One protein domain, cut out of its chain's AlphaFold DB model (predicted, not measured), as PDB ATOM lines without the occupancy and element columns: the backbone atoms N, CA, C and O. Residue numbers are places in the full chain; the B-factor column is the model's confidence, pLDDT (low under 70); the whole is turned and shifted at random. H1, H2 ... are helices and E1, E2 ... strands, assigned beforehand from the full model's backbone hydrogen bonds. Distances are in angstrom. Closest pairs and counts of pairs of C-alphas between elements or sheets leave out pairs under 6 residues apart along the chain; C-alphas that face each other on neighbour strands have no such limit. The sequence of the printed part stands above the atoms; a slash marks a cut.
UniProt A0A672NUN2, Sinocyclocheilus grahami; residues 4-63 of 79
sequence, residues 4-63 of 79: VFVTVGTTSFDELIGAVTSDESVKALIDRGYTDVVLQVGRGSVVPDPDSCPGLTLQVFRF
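AT A GLANCE: This is residues 4 to 63 of the 79 residues of a protein of Sinocyclocheilus grahami (UniProt A0A672NUN2). The domain is a small, elongated slab: a sheet of three parallel strands, E1, E2 and E3, with the helix H1 running back along one face, over E2, and the opposite face bare. H2 follows near the end of the sheet where E2 begins, and the long link of residues 42 to 56 runs back on the same side of the sheet as H1 before E3. The printed part has 60 residues with two named helices and three named strands, in the order E1, H1, H2, E2, E3; the sheet's order is E1 E2 E3 and the class is mixed, helices and strands. The whole is compact, with a radius of gyration of the C-alphas of 10.8 A, and its C-alphas span 31 by 17 by 16 A.

IN THESE COORDINATES: E1 is residues 4 to 7, 9.9 A from first to last C-alpha, and begins at C-alpha 4 at (-50.317, -24.373, -35.893). H1 is residues 14 to 20, 10.1 A long. H2 is residues 23 to 31, 12.1 A long, and its last C-alpha, of Asp 31, is at (-47.211, -36.015, -41.275). E2 is residues 36 to 41, 16.0 A long. E3 is residues 57 to 62, 16.8 A long, and ends at C-alpha 62 at (-42.352, -10.693, -32.030).

HOW THE PARTS SIT: E2 is the inner strand, and E1 and E3 are the edge strands. E1 and E2 are parallel, at 1 degrees, with N 6 and O 38 within hydrogen-bond range at 2.8 A and N 40 and O 6 also at 2.8 A. E2 and E3 are parallel, at 17 degrees, with N 39 and O 59 at 2.8 A and N 59 and O 37 at 2.9 A. E1, H1, H2 and E2 form a strand-helix-strand unit, two parallel neighbour strands with helices between them in the chain, and its crossover is right-handed. H1 is on the sheet, over E2, and runs along the strands, at 9 degrees to E2 on the local plane. Its height over the sheet is 10.0 A, from a local plane fitted to only just enough C-alphas, 6. The closest C-alphas of H1 and E2 are those of Ile 17 and Val 41, 7.6 A apart. H2 is only just on the sheet, with 5 pairs of C-alphas within 10 A, and only grazes it with residues 26 to 30. H1 and H2 are close but not clearly touching: their closest C-alphas, of Ala 19 and Ser 25, are 7.0 A apart, and they run the same way at a steep tilt of 38 degrees. In both helices every O i to N i+4 pair is within hydrogen-bond range.

THE WHOLE: The C-alphas farthest apart are those of Asp 31 and Arg 43, 30.9 A. The printed part has no cut. The link from E2 to E3, 15 residues, is long; those from H1 to H2 and from H2 to E2 are tight, and that from E1 to H1 is short. The mean pLDDT of the printed part is 85.8, and residues 10 and 63 are under 70.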
ATOM      1  N   VAL A   4     -50.673 -24.335 -37.316       92.25
ATOM      2  CA  VAL A   4     -50.317 -24.373 -35.893       92.25
ATOM      3  C   VAL A   4     -49.893 -22.983 -35.451       92.25
ATOM      4  O   VAL A   4     -49.021 -22.371 -36.060       92.25
ATOM      5  N   PHE A   5     -50.509 -22.494 -34.376       91.12
ATOM      6  CA  PHE A   5     -50.154 -21.230 -33.743       91.12
ATOM      7  C   PHE A   5     -49.476 -21.526 -32.408       91.12
ATOM      8  O   PHE A   5     -50.086 -22.112 -31.512       91.12
ATOM      9  N   VAL A   6     -48.208 -21.151 -32.289       89.06
ATOM     10  CA  VAL A   6     -47.417 -21.313 -31.069       89.06
ATOM     11  C   VAL A   6     -47.178 -19.937 -30.487       89.06
ATOM     12  O   VAL A   6     -46.611 -19.071 -31.146       89.06
ATOM     13  N   THR A   7     -47.583 -19.737 -29.237       87.31
ATOM     14  CA  THR A   7     -47.340 -18.484 -28.526       87.31
ATOM     15  C   THR A   7     -46.519 -18.707 -27.285       87.31
ATOM     16  O   THR A   7     -46.897 -19.514 -26.436       87.31
ATOM     17  N   VAL A   8     -45.473 -17.907 -27.125       83.81
ATOM     18  CA  VAL A   8     -44.899 -17.653 -25.807       83.81
ATOM     19  C   VAL A   8     -45.397 -16.312 -25.272       83.81
ATOM     20  O   VAL A   8     -45.691 -15.383 -26.032       83.81
ATOM     21  N   GLY A   9     -45.541 -16.236 -23.949       77.31
ATOM     22  CA  GLY A   9     -45.866 -14.998 -23.245       77.31
ATOM     23  C   GLY A   9     -44.671 -14.040 -23.194       77.31
ATOM     24  O   GLY A   9     -43.829 -13.991 -24.087       77.31
ATOM     25  N   THR A  10     -44.558 -13.272 -22.113       68.94
ATOM     26  CA  THR A  10     -43.462 -12.303 -21.935       68.94
ATOM     27  C   THR A  10     -42.124 -12.940 -21.552       68.94
ATOM     28  O   THR A  10     -41.099 -12.255 -21.559       68.94
ATOM     29  N   THR A  11     -42.114 -14.223 -21.190       72.88
ATOM     30  CA  THR A  11     -40.911 -14.968 -20.810       72.88
ATOM     31  C   THR A  11     -40.085 -15.354 -22.038       72.88
ATOM     32  O   THR A  11     -40.631 -15.712 -23.081       72.88
ATOM     33  N   SER A  12     -38.753 -15.257 -21.924       74.69
ATOM     34  CA  SER A  12     -37.863 -15.819 -22.945       74.69
ATOM     35  C   SER A  12     -37.935 -17.339 -22.873       74.69
ATOM     36  O   SER A  12     -37.801 -17.903 -21.789       74.69
ATOM     37  N   PHE A  13     -38.168 -17.979 -24.015       83.31
ATOM     38  CA  PHE A  13     -38.267 -19.431 -24.125       83.31
ATOM     39  C   PHE A  13     -37.593 -19.907 -25.413       83.31
ATOM     40  O   PHE A  13     -38.179 -20.602 -26.237       83.31
ATOM     41  N   ASP A  14     -36.342 -19.490 -25.581       83.38
ATOM     42  CA  ASP A  14     -35.523 -19.772 -26.761       83.38
ATOM     43  C   ASP A  14     -35.407 -21.287 -27.047       83.38
ATOM     44  O   ASP A  14     -35.450 -21.706 -28.201       83.38
ATOM     45  N   GLU A  15     -35.368 -22.123 -26.003       85.56
ATOM     46  CA  GLU A  15     -35.358 -23.588 -26.137       85.56
ATOM     47  C   GLU A  15     -36.642 -24.142 -26.772       85.56
ATOM     48  O   GLU A  15     -36.580 -25.050 -27.597       85.56
ATOM     49  N   LEU A  16     -37.810 -23.579 -26.438       86.31
ATOM     50  CA  LEU A  16     -39.081 -23.994 -27.039       86.31
ATOM     51  C   LEU A  16     -39.137 -23.603 -28.513       86.31
ATOM     52  O   LEU A  16     -39.628 -24.372 -29.334       86.31
ATOM     53  N   ILE A  17     -38.630 -22.415 -28.842       86.56
ATOM     54  CA  ILE A  17     -38.538 -21.939 -30.223       86.56
ATOM     55  C   ILE A  17     -37.683 -22.905 -31.044       86.56
ATOM     56  O   ILE A  17     -38.157 -23.397 -32.064       86.56
ATOM     57  N   GLY A  18     -36.492 -23.253 -30.549       87.44
ATOM     58  CA  GLY A  18     -35.618 -24.230 -31.200       87.44
ATOM     59  C   GLY A  18     -36.248 -25.620 -31.327       87.44
ATOM     60  O   GLY A  18     -36.142 -26.242 -32.379       87.44
ATOM     61  N   ALA A  19     -36.952 -26.095 -30.296       90.50
ATOM     62  CA  ALA A  19     -37.626 -27.394 -30.330       90.50
ATOM     63  C   ALA A  19     -38.787 -27.439 -31.335       90.50
ATOM     64  O   ALA A  19     -38.987 -28.448 -32.006       90.50
ATOM     65  N   VAL A  20     -39.566 -26.359 -31.461       88.94
ATOM     66  CA  VAL A  20     -40.693 -26.286 -32.408       88.94
ATOM     67  C   VAL A  20     -40.212 -26.219 -33.856       88.94
ATOM     68  O   VAL A  20     -40.876 -26.768 -34.735       88.94
ATOM     69  N   THR A  21     -39.070 -25.579 -34.108       89.12
ATOM     70  CA  THR A  21     -38.461 -25.503 -35.445       89.12
ATOM     71  C   THR A  21     -37.447 -26.612 -35.715       89.12
ATOM     72  O   THR A  21     -36.704 -26.515 -36.683       89.12
ATOM     73  N   SER A  22     -37.375 -27.644 -34.869       92.25
ATOM     74  CA  SER A  22     -36.505 -28.792 -35.118       92.25
ATOM     75  C   SER A  22     -37.076 -29.686 -36.220       92.25
ATOM     76  O   SER A  22     -38.296 -29.762 -36.409       92.25
ATOM     77  N   ASP A  23     -36.204 -30.413 -36.918       91.75
ATOM     78  CA  ASP A  23     -36.598 -31.301 -38.017       91.75
ATOM     79  C   ASP A  23     -37.623 -32.355 -37.572       91.75
ATOM     80  O   ASP A  23     -38.547 -32.698 -38.317       91.75
ATOM     81  N   GLU A  24     -37.506 -32.855 -36.337       93.50
ATOM     82  CA  GLU A  24     -38.435 -33.840 -35.782       93.50
ATOM     83  C   GLU A  24     -39.843 -33.255 -35.630       93.50
ATOM     84  O   GLU A  24     -40.827 -33.897 -36.012       93.50
ATOM     85  N   SER A  25     -39.941 -32.030 -35.109       93.56
ATOM     86  CA  SER A  25     -41.205 -31.311 -34.937       93.56
ATOM     87  C   SER A  25     -41.822 -30.936 -36.281       93.56
ATOM     88  O   SER A  25     -43.011 -31.178 -36.500       93.56
ATOM     89  N   VAL A  26     -41.022 -30.413 -37.214       92.50
ATOM     90  CA  VAL A  26     -41.461 -30.052 -38.573       92.50
ATOM     91  C   VAL A  26     -42.029 -31.270 -39.292       92.50
ATOM     92  O   VAL A  26     -43.159 -31.231 -39.784       92.50
ATOM     93  N   LYS A  27     -41.308 -32.393 -39.275       94.00
ATOM     94  CA  LYS A  27     -41.776 -33.641 -39.883       94.00
ATOM     95  C   LYS A  27     -43.069 -34.135 -39.241       94.00
ATOM     96  O   LYS A  27     -44.019 -34.475 -39.942       94.00
ATOM     97  N   ALA A  28     -43.145 -34.110 -37.913       95.19
ATOM     98  CA  ALA A  28     -44.339 -34.517 -37.182       95.19
ATOM     99  C   ALA A  28     -45.575 -33.666 -37.531       95.19
ATOM    100  O   ALA A  28     -46.699 -34.183 -37.516       95.19
ATOM    101  N   LEU A  29     -45.390 -32.377 -37.828       93.56
ATOM    102  CA  LEU A  29     -46.450 -31.473 -38.271       93.56
ATOM    103  C   LEU A  29     -46.885 -31.770 -39.713       93.56
ATOM    104  O   LEU A  29     -48.086 -31.879 -39.974       93.56
ATOM    105  N   ILE A  30     -45.934 -31.980 -40.621       93.00
ATOM    106  CA  ILE A  30     -46.216 -32.356 -42.014       93.00
ATOM    107  C   ILE A  30     -46.992 -33.677 -42.072       93.00
ATOM    108  O   ILE A  30     -48.037 -33.745 -42.719       93.00
ATOM    109  N   ASP A  31     -46.559 -34.695 -41.324       94.88
ATOM    110  CA  ASP A  31     -47.211 -36.015 -41.275       94.88
ATOM    111  C   ASP A  31     -48.664 -35.934 -40.763       94.88
ATOM    112  O   ASP A  31     -49.509 -36.770 -41.085       94.88
ATOM    113  N   ARG A  32     -48.989 -34.897 -39.980       94.25
ATOM    114  CA  ARG A  32     -50.349 -34.606 -39.488       94.25
ATOM    115  C   ARG A  32     -51.174 -33.742 -40.452       94.25
ATOM    116  O   ARG A  32     -52.349 -33.455 -40.178       94.25
ATOM    117  N   GLY A  33     -50.589 -33.345 -41.581       94.00
ATOM    118  CA  GLY A  33     -51.210 -32.537 -42.626       94.00
ATOM    119  C   GLY A  33     -51.275 -31.045 -42.304       94.00
ATOM    120  O   GLY A  33     -52.189 -30.368 -42.784       94.00
ATOM    121  N   TYR A  34     -50.373 -30.542 -41.459       95.06
ATOM    122  CA  TYR A  34     -50.183 -29.103 -41.284       95.06
ATOM    123  C   TYR A  34     -49.331 -28.540 -42.417       95.06
ATOM    124  O   TYR A  34     -48.459 -29.219 -42.949       95.06
ATOM    125  N   THR A  35     -49.609 -27.295 -42.783       93.56
ATOM    126  CA  THR A  35     -48.937 -26.580 -43.880       93.56
ATOM    127  C   THR A  35     -48.316 -25.268 -43.423       93.56
ATOM    128  O   THR A  35     -47.424 -24.743 -44.084       93.56
ATOM    129  N   ASP A  36     -48.772 -24.746 -42.283       91.75
ATOM    130  CA  ASP A  36     -48.428 -23.417 -41.796       91.75
ATOM    131  C   ASP A  36     -48.101 -23.471 -40.304       91.75
ATOM    132  O   ASP A  36     -48.835 -24.069 -39.509       91.75
ATOM    133  N   VAL A  37     -47.014 -22.809 -39.922       91.25
ATOM    134  CA  VAL A  37     -46.609 -22.597 -38.534       91.25
ATOM    135  C   VAL A  37     -46.482 -21.105 -38.307       91.25
ATOM    136  O   VAL A  37     -45.777 -20.400 -39.025       91.25
ATOM    137  N   VAL A  38     -47.161 -20.619 -37.283       90.38
ATOM    138  CA  VAL A  38     -47.095 -19.229 -36.866       90.38
ATOM    139  C   VAL A  38     -46.559 -19.191 -35.444       90.38
ATOM    140  O   VAL A  38     -47.158 -19.745 -34.524       90.38
ATOM    141  N   LEU A  39     -45.415 -18.544 -35.278       88.94
ATOM    142  CA  LEU A  39     -44.642 -18.513 -34.051       88.94
ATOM    143  C   LEU A  39     -44.663 -17.101 -33.470       88.94
ATOM    144  O   LEU A  39     -44.109 -16.174 -34.054       88.94
ATOM    145  N   GLN A  40     -45.276 -16.917 -32.309       86.06
ATOM    146  CA  GLN A  40     -45.142 -15.688 -31.540       86.06
ATOM    147  C   GLN A  40     -43.990 -15.843 -30.545       86.06
ATOM    148  O   GLN A  40     -44.115 -16.590 -29.576       86.06
ATOM    149  N   VAL A  41     -42.901 -15.105 -30.768       84.06
ATOM    150  CA  VAL A  41     -41.721 -15.038 -29.894       84.06
ATOM    151  C   VAL A  41     -41.829 -13.869 -28.910       84.06
ATOM    152  O   VAL A  41     -42.288 -12.780 -29.260       84.06
ATOM    153  N   GLY A  42     -41.423 -14.099 -27.663       79.38
ATOM    154  CA  GLY A  42     -41.497 -13.128 -26.568       79.38
ATOM    155  C   GLY A  42     -40.292 -12.180 -26.527       79.38
ATOM    156  O   GLY A  42     -39.793 -11.711 -27.552       79.38
ATOM    157  N   ARG A  43     -39.782 -11.910 -25.317       76.94
ATOM    158  CA  ARG A  43     -38.576 -11.081 -25.101       76.94
ATOM    159  C   ARG A  43     -37.254 -11.790 -25.424       76.94
ATOM    160  O   ARG A  43     -36.205 -11.161 -25.308       76.94
ATOM    161  N   GLY A  44     -37.306 -13.061 -25.818       74.00
ATOM    162  CA  GLY A  44     -36.132 -13.834 -26.217       74.00
ATOM    163  C   GLY A  44     -35.405 -13.250 -27.422       74.00
ATOM    164  O   GLY A  44     -35.923 -12.371 -28.125       74.00
ATOM    165  N   SER A  45     -34.170 -13.697 -27.618       71.50
ATOM    166  CA  SER A  45     -33.314 -13.282 -28.733       71.50
ATOM    167  C   SER A  45     -33.393 -14.240 -29.916       71.50
ATOM    168  O   SER A  45     -33.014 -13.844 -31.018       71.50
ATOM    169  N   VAL A  46     -33.898 -15.462 -29.719       77.19
ATOM    170  CA  VAL A  46     -33.980 -16.463 -30.782       77.19
ATOM    171  C   VAL A  46     -35.201 -16.207 -31.658       77.19
ATOM    172  O   VAL A  46     -36.347 -16.214 -31.208       77.19
ATOM    173  N   VAL A  47     -34.927 -15.983 -32.940       78.56
ATOM    174  CA  VAL A  47     -35.914 -15.857 -34.009       78.56
ATOM    175  C   VAL A  47     -35.483 -16.833 -35.101       78.56
ATOM    176  O   VAL A  47     -34.403 -16.642 -35.662       78.56
ATOM    177  N   PRO A  48     -36.260 -17.891 -35.370       82.50
ATOM    178  CA  PRO A  48     -35.922 -18.840 -36.414       82.50
ATOM    179  C   PRO A  48     -36.091 -18.183 -37.783       82.50
ATOM    180  O   PRO A  48     -36.976 -17.346 -37.984       82.50
ATOM    181  N   ASP A  49     -35.227 -18.565 -38.716       81.38
ATOM    182  CA  ASP A  49     -35.318 -18.131 -40.106       81.38
ATOM    183  C   ASP A  49     -36.592 -18.714 -40.750       81.38
ATOM    184  O   ASP A  49     -36.928 -19.862 -40.438       81.38
ATOM    185  N   PRO A  50     -37.306 -17.985 -41.627       74.56
ATOM    186  CA  PRO A  50     -38.442 -18.523 -42.382       74.56
ATOM    187  C   PRO A  50     -38.174 -19.870 -43.070       74.56
ATOM    188  O   PRO A  50     -39.092 -20.684 -43.175       74.56
ATOM    189  N   ASP A  51     -36.929 -20.132 -43.473       79.25
ATOM    190  CA  ASP A  51     -36.518 -21.367 -44.149       79.25
ATOM    191  C   ASP A  51     -36.140 -22.502 -43.176       79.25
ATOM    192  O   ASP A  51     -35.805 -23.606 -43.604       79.25
ATOM    193  N   SER A  52     -36.242 -22.278 -41.858       80.56
ATOM    194  CA  SER A  52     -35.918 -23.287 -40.828       80.56
ATOM    195  C   SER A  52     -36.865 -24.491 -40.837       80.56
ATOM    196  O   SER A  52     -36.563 -25.508 -40.223       80.56
ATOM    197  N   CYS A  53     -38.018 -24.385 -41.503       83.31
ATOM    198  CA  CYS A  53     -39.042 -25.427 -41.544       83.31
ATOM    199  C   CYS A  53     -39.300 -25.892 -42.989       83.31
ATOM    200  O   CYS A  53     -40.306 -25.501 -43.587       83.31
ATOM    201  N   PRO A  54     -38.431 -26.729 -43.581       84.31
ATOM    202  CA  PRO A  54     -38.612 -27.192 -44.953       84.31
ATOM    203  C   PRO A  54     -39.941 -27.947 -45.117       84.31
ATOM    204  O   PRO A  54     -40.224 -28.908 -44.406       84.31
ATOM    205  N   GLY A  55     -40.765 -27.511 -46.073       85.75
ATOM    206  CA  GLY A  55     -42.087 -28.095 -46.338       85.75
ATOM    207  C   GLY A  55     -43.245 -27.489 -45.536       85.75
ATOM    208  O   GLY A  55     -44.387 -27.900 -45.739       85.75
ATOM    209  N   LEU A  56     -42.984 -26.495 -44.679       89.50
ATOM    210  CA  LEU A  56     -43.995 -25.698 -43.982       89.50
ATOM    211  C   LEU A  56     -43.765 -24.207 -44.240       89.50
ATOM    212  O   LEU A  56     -42.636 -23.752 -44.384       89.50
ATOM    213  N   THR A  57     -44.837 -23.420 -44.238       91.00
ATOM    214  CA  THR A  57     -44.715 -21.958 -44.215       91.00
ATOM    215  C   THR A  57     -44.525 -21.504 -42.772       91.00
ATOM    216  O   THR A  57     -45.451 -21.641 -41.972       91.00
ATOM    217  N   LEU A  58     -43.358 -20.955 -42.428       89.94
ATOM    218  CA  LEU A  58     -43.094 -20.397 -41.099       89.94
ATOM    219  C   LEU A  58     -43.287 -18.872 -41.092       89.94
ATOM    220  O   LEU A  58     -42.653 -18.145 -41.853       89.94
ATOM    221  N   GLN A  59     -44.137 -18.376 -40.194       88.88
ATOM    222  CA  GLN A  59     -44.291 -16.947 -39.914       88.88
ATOM    223  C   GLN A  59     -43.914 -16.667 -38.467       88.88
ATOM    224  O   GLN A  59     -44.453 -17.298 -37.563       88.88
ATOM    225  N   VAL A  60     -43.032 -15.697 -38.234       86.12
ATOM    226  CA  VAL A  60     -42.590 -15.348 -36.882       86.12
ATOM    227  C   VAL A  60     -43.010 -13.924 -36.537       86.12
ATOM    228  O   VAL A  60     -42.702 -12.973 -37.254       86.12
ATOM    229  N   PHE A  61     -43.701 -13.771 -35.411       84.31
ATOM    230  CA  PHE A  61     -44.143 -12.495 -34.865       84.31
ATOM    231  C   PHE A  61     -43.470 -12.255 -33.526       84.31
ATOM    232  O   PHE A  61     -43.521 -13.099 -32.636       84.31
ATOM    233  N   ARG A  62     -42.870 -11.082 -33.341       77.69
ATOM    234  CA  ARG A  62     -42.352 -10.693 -32.030       77.69
ATOM    235  C   ARG A  62     -43.439  -9.985 -31.243       77.69
ATOM    236  O   ARG A  62     -44.042  -9.039 -31.749       77.69
ATOM    237  N   PHE A  63     -43.663 -10.423 -30.008       67.94
ATOM    238  CA  PHE A  63     -44.542  -9.730 -29.078       67.94
ATOM    239  C   PHE A  63     -44.007  -8.310 -28.872       67.94
ATOM    240  O   PHE A  63     -42.934  -8.108 -28.300       67.94
TER     241      PHE A  63